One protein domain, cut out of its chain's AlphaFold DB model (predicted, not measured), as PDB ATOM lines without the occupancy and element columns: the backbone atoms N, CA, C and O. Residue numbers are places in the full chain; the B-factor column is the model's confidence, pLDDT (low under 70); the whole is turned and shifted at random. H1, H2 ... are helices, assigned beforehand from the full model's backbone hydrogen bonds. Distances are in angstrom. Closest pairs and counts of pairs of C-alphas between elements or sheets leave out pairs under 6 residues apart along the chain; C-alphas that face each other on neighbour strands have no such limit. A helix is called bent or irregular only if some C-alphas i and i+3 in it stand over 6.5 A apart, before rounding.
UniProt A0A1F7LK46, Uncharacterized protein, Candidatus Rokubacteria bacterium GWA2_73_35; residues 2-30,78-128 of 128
ATOM      1  N   ALA A   2      -6.851 -20.324 -14.880       35.66
ATOM      2  CA  ALA A   2      -7.758 -20.480 -13.741       35.66
ATOM      3  C   ALA A   2      -6.908 -20.508 -12.467       35.66
ATOM      4  O   ALA A   2      -6.358 -21.544 -12.100       35.66
ATOM      5  N   GLY A   3      -6.722 -19.337 -11.859       34.03
ATOM      6  CA  GLY A   3      -6.026 -19.191 -10.587       34.03
ATOM      7  C   GLY A   3      -6.820 -19.849  -9.460       34.03
ATOM      8  O   GLY A   3      -7.946 -19.448  -9.182       34.03
ATOM      9  N   GLY A   4      -6.214 -20.888  -8.880       38.72
ATOM     10  CA  GLY A   4      -6.404 -21.450  -7.540       38.72
ATOM     11  C   GLY A   4      -7.737 -21.209  -6.842       38.72
ATOM     12  O   GLY A   4      -7.899 -20.223  -6.134       38.72
ATOM     13  N   ARG A   5      -8.645 -22.190  -6.909       40.47
ATOM     14  CA  ARG A   5      -9.799 -22.228  -5.996       40.47
ATOM     15  C   ARG A   5      -9.453 -22.785  -4.609       40.47
ATOM     16  O   ARG A   5     -10.237 -22.614  -3.689       40.47
ATOM     17  N   PHE A   6      -8.257 -23.356  -4.462       44.59
ATOM     18  CA  PHE A   6      -7.603 -23.610  -3.185       44.59
ATOM     19  C   PHE A   6      -6.085 -23.505  -3.369       44.59
ATOM     20  O   PHE A   6      -5.405 -24.502  -3.590       44.59
ATOM     21  N   ALA A   7      -5.538 -22.291  -3.319       45.66
ATOM     22  CA  ALA A   7      -4.125 -22.139  -2.986       45.66
ATOM     23  C   ALA A   7      -4.006 -22.416  -1.481       45.66
ATOM     24  O   ALA A   7      -3.963 -21.490  -0.677       45.66
ATOM     25  N   TYR A   8      -4.092 -23.690  -1.082       53.91
ATOM     26  CA  TYR A   8      -3.679 -24.062   0.263       53.91
ATOM     27  C   TYR A   8      -2.229 -23.616   0.386       53.91
ATOM     28  O   TYR A   8      -1.409 -23.970  -0.462       53.91
ATOM     29  N   ASP A   9      -1.941 -22.804   1.397       62.91
ATOM     30  CA  ASP A   9      -0.572 -22.543   1.806       62.91
ATOM     31  C   ASP A   9       0.006 -23.904   2.215       62.91
ATOM     32  O   ASP A   9      -0.245 -24.396   3.317       62.91
ATOM     33  N   ALA A  10       0.662 -24.584   1.270       68.56
ATOM     34  CA  ALA A  10       1.247 -25.902   1.484       68.56
ATOM     35  C   ALA A  10       2.239 -25.853   2.656       68.56
ATOM     36  O   ALA A  10       2.360 -26.832   3.400       68.56
ATOM     37  N   ASP A  11       2.839 -24.677   2.877       76.19
ATOM     38  CA  ASP A  11       3.765 -24.396   3.967       76.19
ATOM     39  C   ASP A  11       3.054 -24.297   5.326       76.19
ATOM     40  O   ASP A  11       3.685 -24.504   6.362       76.19
ATOM     41  N   LEU A  12       1.745 -24.015   5.356       83.69
ATOM     42  CA  LEU A  12       0.910 -24.077   6.564       83.69
ATOM     43  C   LEU A  12       0.288 -25.464   6.753       83.69
ATOM     44  O   LEU A  12       0.210 -25.975   7.873       83.69
ATOM     45  N   PHE A  13      -0.182 -26.069   5.663       87.25
ATOM     46  CA  PHE A  13      -0.939 -27.312   5.726       87.25
ATOM     47  C   PHE A  13      -0.092 -28.470   6.249       87.25
ATOM     48  O   PHE A  13      -0.558 -29.214   7.107       87.25
ATOM     49  N   ARG A  14       1.151 -28.617   5.773       89.06
ATOM     50  CA  ARG A  14       1.997 -29.762   6.136       89.06
ATOM     51  C   ARG A  14       2.344 -29.803   7.634       89.06
ATOM     52  O   ARG A  14       2.066 -30.838   8.241       89.06
ATOM     53  N   PRO A  15       2.843 -28.723   8.270       91.69
ATOM     54  CA  PRO A  15       3.087 -28.717   9.713       91.69
ATOM     55  C   PRO A  15       1.844 -29.066  10.537       91.69
ATOM     56  O   PRO A  15       1.923 -29.858  11.475       91.69
ATOM     57  N   LEU A  16       0.680 -28.521  10.165       92.44
ATOM     58  CA  LEU A  16      -0.579 -28.802  10.854       92.44
ATOM     59  C   LEU A  16      -1.060 -30.234  10.626       92.44
ATOM     60  O   LEU A  16      -1.511 -30.872  11.574       92.44
ATOM     61  N   PHE A  17      -0.945 -30.749   9.401       93.19
ATOM     62  CA  PHE A  17      -1.264 -32.136   9.086       93.19
ATOM     63  C   PHE A  17      -0.437 -33.080   9.957       93.19
ATOM     64  O   PHE A  17      -1.013 -33.914  10.653       93.19
ATOM     65  N   VAL A  18       0.892 -32.922   9.980       94.31
ATOM     66  CA  VAL A  18       1.758 -33.800  10.774       94.31
ATOM     67  C   VAL A  18       1.451 -33.643  12.260       94.31
ATOM     68  O   VAL A  18       1.226 -34.650  12.933       94.31
ATOM     69  N   ALA A  19       1.340 -32.409  12.764       95.56
ATOM     70  CA  ALA A  19       1.015 -32.152  14.164       95.56
ATOM     71  C   ALA A  19      -0.289 -32.850  14.582       95.56
ATOM     72  O   ALA A  19      -0.296 -33.608  15.554       95.56
ATOM     73  N   LEU A  20      -1.371 -32.646  13.824       95.25
ATOM     74  CA  LEU A  20      -2.699 -33.187  14.125       95.25
ATOM     75  C   LEU A  20      -2.813 -34.689  13.848       95.25
ATOM     76  O   LEU A  20      -3.597 -35.360  14.519       95.25
ATOM     77  N   SER A  21      -1.997 -35.245  12.949       94.81
ATOM     78  CA  SER A  21      -1.922 -36.697  12.748       94.81
ATOM     79  C   SER A  21      -1.495 -37.442  14.019       94.81
ATOM     80  O   SER A  21      -1.834 -38.609  14.190       94.81
ATOM     81  N   GLY A  22      -0.843 -36.757  14.967       93.94
ATOM     82  CA  GLY A  22      -0.519 -37.311  16.278       93.94
ATOM     83  C   GLY A  22      -1.739 -37.780  17.081       93.94
ATOM     84  O   GLY A  22      -1.607 -38.675  17.912       93.94
ATOM     85  N   VAL A  23      -2.939 -37.241  16.818       94.62
ATOM     86  CA  VAL A  23      -4.187 -37.666  17.487       94.62
ATOM     87  C   VAL A  23      -4.629 -39.071  17.057       94.62
ATOM     88  O   VAL A  23      -5.338 -39.736  17.811       94.62
ATOM     89  N   LEU A  24      -4.205 -39.539  15.878       92.81
ATOM     90  CA  LEU A  24      -4.577 -40.850  15.343       92.81
ATOM     91  C   LEU A  24      -4.186 -41.987  16.295       92.81
ATOM     92  O   LEU A  24      -3.244 -41.875  17.080       92.81
ATOM     93  N   ASP A  25      -4.900 -43.111  16.218       89.94
ATOM     94  CA  ASP A  25      -4.680 -44.261  17.107       89.94
ATOM     95  C   ASP A  25      -3.264 -44.837  17.009       89.94
ATOM     96  O   ASP A  25      -2.715 -45.282  18.022       89.94
ATOM     97  N   ARG A  26      -2.686 -44.807  15.805       88.69
ATOM     98  CA  ARG A  26      -1.315 -45.222  15.486       88.69
ATOM     99  C   ARG A  26      -0.583 -44.072  14.793       88.69
ATOM    100  O   ARG A  26      -1.214 -43.111  14.362       88.69
ATOM    101  N   ALA A  27       0.736 -44.185  14.646       88.25
ATOM    102  CA  ALA A  27       1.489 -43.262  13.799       88.25
ATOM    103  C   ALA A  27       0.910 -43.263  12.374       88.25
ATOM    104  O   ALA A  27       0.522 -44.317  11.865       88.25
ATOM    105  N   VAL A  28       0.859 -42.096  11.724       87.19
ATOM    106  CA  VAL A  28       0.269 -41.951  10.378       87.19
ATOM    107  C   VAL A  28       0.947 -42.859   9.340       87.19
ATOM    108  O   VAL A  28       0.298 -43.346   8.421       87.19
ATOM    109  N   THR A  29       2.224 -43.182   9.553       84.12
ATOM    110  CA  THR A  29       3.022 -44.124   8.751       84.12
ATOM    111  C   THR A  29       2.521 -45.568   8.811       84.12
ATOM    112  O   THR A  29       2.814 -46.355   7.916       84.12
ATOM    113  N   ALA A  30       1.751 -45.938   9.839       85.00
ATOM    114  CA  ALA A  30       1.165 -47.269   9.977       85.00
ATOM    115  C   ALA A  30      -0.132 -47.448   9.169       85.00
ATOM    116  O   ALA A  30      -0.650 -48.565   9.085       85.00
ATOM    117  N   SER A  78       9.556 -36.621   6.761       92.38
ATOM    118  CA  SER A  78      10.969 -36.420   7.112       92.38
ATOM    119  C   SER A  78      11.316 -37.165   8.403       92.38
ATOM    120  O   SER A  78      10.420 -37.630   9.110       92.38
ATOM    121  N   GLU A  79      12.604 -37.268   8.730       93.81
ATOM    122  CA  GLU A  79      13.032 -37.981   9.936       93.81
ATOM    123  C   GLU A  79      12.498 -37.311  11.210       93.81
ATOM    124  O   GLU A  79      11.985 -38.000  12.084       93.81
ATOM    125  N   GLU A  80      12.494 -35.976  11.279       94.69
ATOM    126  CA  GLU A  80      11.965 -35.245  12.441       94.69
ATOM    127  C   GLU A  80      10.442 -35.392  12.583       94.69
ATOM    128  O   GLU A  80       9.903 -35.491  13.687       94.69
ATOM    129  N   GLU A  81       9.719 -35.429  11.462       95.00
ATOM    130  CA  GLU A  81       8.274 -35.670  11.469       95.00
ATOM    131  C   GLU A  81       7.950 -37.103  11.878       95.00
ATOM    132  O   GLU A  81       6.998 -37.324  12.630       95.00
ATOM    133  N   ARG A  82       8.748 -38.069  11.408       94.88
ATOM    134  CA  ARG A  82       8.645 -39.477  11.791       94.88
ATOM    135  C   ARG A  82       8.881 -39.642  13.289       94.88
ATOM    136  O   ARG A  82       8.066 -40.270  13.964       94.88
ATOM    137  N   GLU A  83       9.929 -39.013  13.806       95.56
ATOM    138  CA  GLU A  83      10.247 -38.983  15.229       95.56
ATOM    139  C   GLU A  83       9.069 -38.440  16.052       95.56
ATOM    140  O   GLU A  83       8.608 -39.108  16.980       95.56
ATOM    141  N   TYR A  84       8.501 -37.294  15.664       96.81
ATOM    142  CA  TYR A  84       7.335 -36.715  16.337       96.81
ATOM    143  C   TYR A  84       6.124 -37.665  16.368       96.81
ATOM    144  O   TYR A  84       5.539 -37.887  17.436       96.81
ATOM    145  N   VAL A  85       5.722 -38.229  15.217       95.19
ATOM    146  CA  VAL A  85       4.505 -39.062  15.146       95.19
ATOM    147  C   VAL A  85       4.653 -40.395  15.875       95.19
ATOM    148  O   VAL A  85       3.637 -40.969  16.274       95.19
ATOM    149  N   GLU A  86       5.884 -40.884  16.052       94.12
ATOM    150  CA  GLU A  86       6.208 -42.086  16.823       94.12
ATOM    151  C   GLU A  86       6.244 -41.789  18.331       94.12
ATOM    152  O   GLU A  86       5.597 -42.489  19.113       94.12
ATOM    153  N   GLN A  87       6.925 -40.720  18.748       95.44
ATOM    154  CA  GLN A  87       7.084 -40.334  20.156       95.44
ATOM    155  C   GLN A  87       5.754 -39.985  20.838       95.44
ATOM    156  O   GLN A  87       5.484 -40.435  21.959       95.44
ATOM    157  N   ILE A  88       4.859 -39.279  20.138       95.81
ATOM    158  CA  ILE A  88       3.551 -38.895  20.694       95.81
ATOM    159  C   ILE A  88       2.660 -40.098  21.030       95.81
ATOM    160  O   ILE A  88       1.803 -40.005  21.913       95.81
ATOM    161  N   GLN A  89       2.888 -41.260  20.406       93.81
ATOM    162  CA  GLN A  89       2.171 -42.499  20.741       93.81
ATOM    163  C   GLN A  89       2.470 -42.977  22.168       93.81
ATOM    164  O   GLN A  89       1.619 -43.613  22.795       93.81
ATOM    165  N   TRP A  90       3.652 -42.635  22.682       94.62
ATOM    166  CA  TRP A  90       4.155 -43.021  24.000       94.62
ATOM    167  C   TRP A  90       4.028 -41.909  25.042       94.62
ATOM    168  O   TRP A  90       4.311 -42.123  26.218       94.62
ATOM    169  N   GLY A  91       3.514 -40.743  24.643       95.06
ATOM    170  CA  GLY A  91       3.312 -39.612  25.541       95.06
ATOM    171  C   GLY A  91       4.492 -38.647  25.644       95.06
ATOM    172  O   GLY A  91       4.492 -37.792  26.539       95.06
ATOM    173  N   GLU A  92       5.448 -38.758  24.725       96.38
ATOM    174  CA  GLU A  92       6.500 -37.768  24.502       96.38
ATOM    175  C   GLU A  92       6.013 -36.744  23.470       96.38
ATOM    176  O   GLU A  92       5.528 -37.112  22.401       96.38
ATOM    177  N   PHE A  93       6.057 -35.451  23.802       96.12
ATOM    178  CA  PHE A  93       5.388 -34.412  23.010       96.12
ATOM    179  C   PHE A  93       6.333 -33.278  22.632       96.12
ATOM    180  O   PHE A  93       6.538 -32.347  23.411       96.12
ATOM    181  N   HIS A  94       6.832 -33.351  21.398       96.50
ATOM    182  CA  HIS A  94       7.828 -32.436  20.838       96.50
ATOM    183  C   HIS A  94       7.313 -31.723  19.578       96.50
ATOM    184  O   HIS A  94       7.813 -31.960  18.476       96.50
ATOM    185  N   PRO A  95       6.280 -30.863  19.686       95.62
ATOM    186  CA  PRO A  95       5.702 -30.188  18.525       95.62
ATOM    187  C   PRO A  95       6.708 -29.291  17.784       95.62
ATOM    188  O   PRO A  95       6.544 -29.055  16.590       95.62
ATOM    189  N   GLU A  96       7.777 -28.837  18.447       95.50
ATOM    190  CA  GLU A  96       8.890 -28.108  17.830       95.50
ATOM    191  C   GLU A  96       9.549 -28.840  16.648       95.50
ATOM    192  O   GLU A  96      10.030 -28.170  15.734       95.50
ATOM    193  N   LEU A  97       9.517 -30.178  16.613       95.06
ATOM    194  CA  LEU A  97      10.066 -30.968  15.506       95.06
ATOM    195  C   LEU A  97       9.310 -30.729  14.189       95.06
ATOM    196  O   LEU A  97       9.909 -30.762  13.115       95.06
ATOM    197  N   VAL A  98       8.006 -30.436  14.269       94.25
ATOM    198  CA  VAL A  98       7.114 -30.358  13.097       94.25
ATOM    199  C   VAL A  98       6.691 -28.936  12.742       94.25
ATOM    200  O   VAL A  98       6.354 -28.674  11.590       94.25
ATOM    201  N   VAL A  99       6.760 -27.989  13.687       92.50
ATOM    202  CA  VAL A  99       6.456 -26.567  13.428       92.50
ATOM    203  C   VAL A  99       7.691 -25.664  13.376       92.50
ATOM    204  O   VAL A  99       7.548 -24.445  13.429       92.50
ATOM    205  N   LYS A 100       8.909 -26.211  13.231       86.44
ATOM    206  CA  LYS A 100      10.163 -25.423  13.217       86.44
ATOM    207  C   LYS A 100      10.153 -24.242  12.235       86.44
ATOM    208  O   LYS A 100      10.656 -23.170  12.548       86.44
ATOM    209  N   ASN A 101       9.524 -24.428  11.074       85.31
ATOM    210  CA  ASN A 101       9.433 -23.411  10.024       85.31
ATOM    211  C   ASN A 101       8.267 -22.424  10.231       85.31
ATOM    212  O   ASN A 101       8.148 -21.468   9.473       85.31
ATOM    213  N   ARG A 102       7.396 -22.673  11.217       88.88
ATOM    214  CA  ARG A 102       6.173 -21.915  11.525       88.88
ATOM    215  C   ARG A 102       6.002 -21.781  13.052       88.88
ATOM    216  O   ARG A 102       5.044 -22.318  13.621       88.88
ATOM    217  N   PRO A 103       6.948 -21.125  13.755       87.69
ATOM    218  CA  PRO A 103       6.964 -21.058  15.219       87.69
ATOM    219  C   PRO A 103       5.708 -20.411  15.818       87.69
ATOM    220  O   PRO A 103       5.364 -20.687  16.966       87.69
ATOM    221  N   GLU A 104       4.978 -19.600  15.051       90.31
ATOM    222  CA  GLU A 104       3.697 -19.019  15.449       90.31
ATOM    223  C   GLU A 104       2.611 -20.071  15.747       90.31
ATOM    224  O   GLU A 104       1.691 -19.804  16.520       90.31
ATOM    225  N   LEU A 105       2.730 -21.280  15.186       92.31
ATOM    226  CA  LEU A 105       1.794 -22.387  15.420       92.31
ATOM    227  C   LEU A 105       2.094 -23.154  16.710       92.31
ATOM    228  O   LEU A 105       1.235 -23.885  17.205       92.31
ATOM    229  N   LEU A 106       3.298 -23.005  17.271       95.12
ATOM    230  CA  LEU A 106       3.786 -23.845  18.365       95.12
ATOM    231  C   LEU A 106       2.857 -23.819  19.578       95.12
ATOM    232  O   LEU A 106       2.499 -24.870  20.111       95.12
ATOM    233  N   GLU A 107       2.425 -22.630  19.991       95.06
ATOM    234  CA  GLU A 107       1.573 -22.496  21.171       95.06
ATOM    235  C   GLU A 107       0.159 -23.038  20.934       95.06
ATOM    236  O   GLU A 107      -0.457 -23.600  21.841       95.06
ATOM    237  N   GLN A 108      -0.344 -22.936  19.701       95.12
ATOM    238  CA  GLN A 108      -1.638 -23.503  19.324       95.12
ATOM    239  C   GLN A 108      -1.595 -25.033  19.364       95.12
ATOM    240  O   GLN A 108      -2.478 -25.658  19.951       95.12
ATOM    241  N   VAL A 109      -0.541 -25.633  18.805       96.19
ATOM    242  CA  VAL A 109      -0.340 -27.090  18.814       96.19
ATOM    243  C   VAL A 109      -0.167 -27.602  20.245       96.19
ATOM    244  O   VAL A 109      -0.821 -28.571  20.628       96.19
ATOM    245  N   ARG A 110       0.631 -26.921  21.079       96.06
ATOM    246  CA  ARG A 110       0.845 -27.301  22.490       96.06
ATOM    247  C   ARG A 110      -0.436 -27.324  23.316       96.06
ATOM    248  O   ARG A 110      -0.566 -28.153  24.212       96.06
ATOM    249  N   ARG A 111      -1.379 -26.429  23.021       96.31
ATOM    250  CA  ARG A 111      -2.663 -26.326  23.727       96.31
ATOM    251  C   ARG A 111      -3.779 -27.150  23.089       96.31
ATOM    252  O   ARG A 111      -4.900 -27.127  23.595       96.31
ATOM    253  N   HIS A 112      -3.510 -27.863  21.996       97.25
ATOM    254  CA  HIS A 112      -4.545 -28.593  21.276       97.25
ATOM    255  C   HIS A 112      -5.108 -29.740  22.140       97.25
ATOM    256  O   HIS A 112      -4.370 -30.678  22.465       97.25
ATOM    257  N   PRO A 113      -6.416 -29.738  22.474       97.44
ATOM    258  CA  PRO A 113      -6.985 -30.697  23.423       97.44
ATOM    259  C   PRO A 113      -6.791 -32.160  23.014       97.44
ATOM    260  O   PRO A 113      -6.475 -33.000  23.853       97.44
ATOM    261  N   GLY A 114      -6.921 -32.467  21.719       96.88
ATOM    262  CA  GLY A 114      -6.735 -33.828  21.210       96.88
ATOM    263  C   GLY A 114      -5.300 -34.341  21.358       96.88
ATOM    264  O   GLY A 114      -5.100 -35.522  21.629       96.88
ATOM    265  N   LEU A 115      -4.300 -33.457  21.242       97.38
ATOM    266  CA  LEU A 115      -2.891 -33.838  21.388       97.38
ATOM    267  C   LEU A 115      -2.542 -34.025  22.863       97.38
ATOM    268  O   LEU A 115      -1.945 -35.031  23.230       97.38
ATOM    269  N   LEU A 116      -3.014 -33.125  23.728       97.62
ATOM    270  CA  LEU A 116      -2.872 -33.271  25.178       97.62
ATOM    271  C   LEU A 116      -3.510 -34.571  25.684       97.62
ATOM    272  O   LEU A 116      -2.906 -35.298  26.475       97.62
ATOM    273  N   TRP A 117      -4.705 -34.901  25.188       96.81
ATOM    274  CA  TRP A 117      -5.364 -36.167  25.501       96.81
ATOM    275  C   TRP A 117      -4.556 -37.371  25.006       96.81
ATOM    276  O   TRP A 117      -4.382 -38.336  25.754       96.81
ATOM    277  N   LYS A 118      -4.027 -37.331  23.775       96.44
ATOM    278  CA  LYS A 118      -3.179 -38.401  23.233       96.44
ATOM    279  C   LYS A 118      -1.964 -38.649  24.125       96.44
ATOM    280  O   LYS A 118      -1.699 -39.794  24.489       96.44
ATOM    281  N   VAL A 119      -1.285 -37.576  24.516       97.00
ATOM    282  CA  VAL A 119      -0.085 -37.610  25.355       97.00
ATOM    283  C   VAL A 119      -0.372 -38.245  26.711       97.00
ATOM    284  O   VAL A 119       0.333 -39.162  27.133       97.00
ATOM    285  N   GLU A 120      -1.447 -37.817  27.372       96.44
ATOM    286  CA  GLU A 120      -1.872 -38.391  28.650       96.44
ATOM    287  C   GLU A 120      -2.174 -39.896  28.529       96.44
ATOM    288  O   GLU A 120      -1.768 -40.689  29.380       96.44
ATOM    289  N   ASN A 121      -2.830 -40.326  27.446       94.94
ATOM    290  CA  ASN A 121      -3.091 -41.747  27.216       94.94
ATOM    291  C   ASN A 121      -1.824 -42.550  26.914       94.94
ATOM    292  O   ASN A 121      -1.695 -43.665  27.422       94.94
ATOM    293  N   GLY A 122      -0.891 -41.999  26.134       93.69
ATOM    294  CA  GLY A 122       0.413 -42.613  25.876       93.69
ATOM    295  C   GLY A 122       1.166 -42.882  27.180       93.69
ATOM    296  O   GLY A 122       1.540 -44.023  27.456       93.69
ATOM    297  N   ARG A 123       1.240 -41.876  28.064       94.56
ATOM    298  CA  ARG A 123       1.865 -42.001  29.394       94.56
ATOM    299  C   ARG A 123       1.197 -43.057  30.265       94.56
ATOM    300  O   ARG A 123       1.875 -43.794  30.974       94.56
ATOM    301  N   ARG A 124      -0.137 -43.153  30.232       92.38
ATOM    302  CA  ARG A 124      -0.876 -44.193  30.970       92.38
ATOM    303  C   ARG A 124      -0.588 -45.596  30.451       92.38
ATOM    304  O   ARG A 124      -0.543 -46.518  31.258       92.38
ATOM    305  N   ARG A 125      -0.417 -45.764  29.135       88.19
ATOM    306  CA  ARG A 125      -0.066 -47.053  28.521       88.19
ATOM    307  C   ARG A 125       1.363 -47.464  28.861       88.19
ATOM    308  O   ARG A 125       1.559 -48.610  29.219       88.19
ATOM    309  N   ALA A 126       2.317 -46.532  28.828       83.94
ATOM    310  CA  ALA A 126       3.723 -46.804  29.144       83.94
ATOM    311  C   ALA A 126       3.974 -47.199  30.616       83.94
ATOM    312  O   ALA A 126       5.010 -47.770  30.936       83.94
ATOM    313  N   ARG A 127       3.042 -46.878  31.523       80.19
ATOM    314  CA  ARG A 127       3.109 -47.227  32.955       80.19
ATOM    315  C   ARG A 127       2.483 -48.585  33.302       80.19
ATOM    316  O   ARG A 127       2.508 -48.952  34.475       80.19
ATOM    317  N   ARG A 128       1.849 -49.263  32.342       66.19
ATOM    318  CA  ARG A 128       1.229 -50.586  32.517       66.19
ATOM    319  C   ARG A 128       2.158 -51.671  32.007       66.19
ATOM    320  O   ARG A 128       2.159 -52.739  32.651       66.19
TER     321      ARG A 128
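What this domain is: This is residues 2 to 30 and 78 to 128 of the 128 residues of an uncharacterized protein of Candidatus Rokubacteria bacterium GWA2_73_35 (UniProt A0A1F7LK46). The chain from H2 through H3 and H4 to H5 wraps round the later part of H1, and the end of H2 meets H5, so that the helices form one small body. A thin tail, residues 2 to 10, sticks out from this body and makes much of the length; residue 10 is the first of H1. The printed part has 80 residues with five named helices, H1, H2, H3, H4 and H5 along the chain, and no named strand; its class is all helix. It is only just compact, close to loose, with a radius of gyration of the C-alphas of 13.7 A, and it spans 56 by 27 by 22 A.

Where its parts are: The printed part begins at Ala 2, whose C-alpha is at (-7.758, -20.480, -13.741). H1 is residues 10 to 21 and measures 15.9 A from C-alpha 10, at (1.247, -25.902, 1.484), to C-alpha 21. H1 is neither bent nor irregular, but only just: C-alphas 11 and 14 are 6.1 A apart. Residues 22 to 30 hold no named helix. After the cut, H2 is residues 79 to 90, 17.4 A long. H3 is the four residues 96 to 99. H4 is residues 103 to 110, 11.4 A from first to last C-alpha; it is irregular, with C-alphas 104 and 107 7.0 A apart. H5, residues 113 to 126, is the longest helix, 20.2 A, and ends with C-alpha 126 at (3.723, -46.804, 29.144).

How they stand to each other: H2 and H3 are the hubs, touching three other helices each. H2 touches H1 at a shallow tilt of 27 degrees, the same way. H2 touches H1 with residues 81 to 85 alone, and H1 touches H2 with residues 18 to 21 alone; the closest C-alphas are those of Val 18 and Glu 81, 6.8 A apart. H2 touches H3 with residues 80 to 84 alone, and the closest C-alphas, those of Glu 80 and Leu 97, are 5.6 A apart. With residues 88 to 90 alone H2 touches H5, where the C-alphas of Trp 90 and Gly 122 come closest, at 4.2 A. H2 and H5 run the same way at a steep tilt of 68 degrees, only just short of about perpendicular. H3 touches residues 15 to 19 of H1, with the C-alphas of Pro 15 and Val 99 closest at 5.5 A. H3 and H4 touch only at the corner by their link, where the C-alphas of Val 99 and Leu 106 are closest, 6.2 A apart. H1 and H4 are close but not clearly touching, with the C-alphas of Ala 19 and Val 109 closest at 7.0 A, and run the same way at a shallow tilt of 20 degrees. H1 and H5 are also close but not clearly touching, with the C-alphas of Leu 20 and Leu 115 closest at 7.3 A. H4 and H5 are close but not clearly touching, with the C-alphas of Arg 110 and Leu 116 closest at 7.5 A. H2 and H4 are apart, and H3 and H5 are apart. In H5 every O i to N i+4 pair is within hydrogen-bond range; in H1 it is 7 of 8, in H2 6 of 8 and in H4 2 of 4, while H3 is too short for such a pair and its one O i to N i+3 pair is out of range.

The domain as a whole: The C-alphas farthest apart are those of Ala 2 and Arg 128, the chain's last residue, at 55.9 A. Without residues 2 to 10, which stand free, the body of 71 residues spans 38 by 24 by 15 A with a radius of gyration of 11.3 A. Residues 31 to 77 are not printed, and C-alphas 30 and 78 are 14.9 A apart across this cut, which lies in the link from H1 to H2. The links from H2 to H3, H3 to H4 and H4 to H5 are tight. The mean pLDDT of the printed part is 87.3; residues 2 to 10 and residue 128 are under 70.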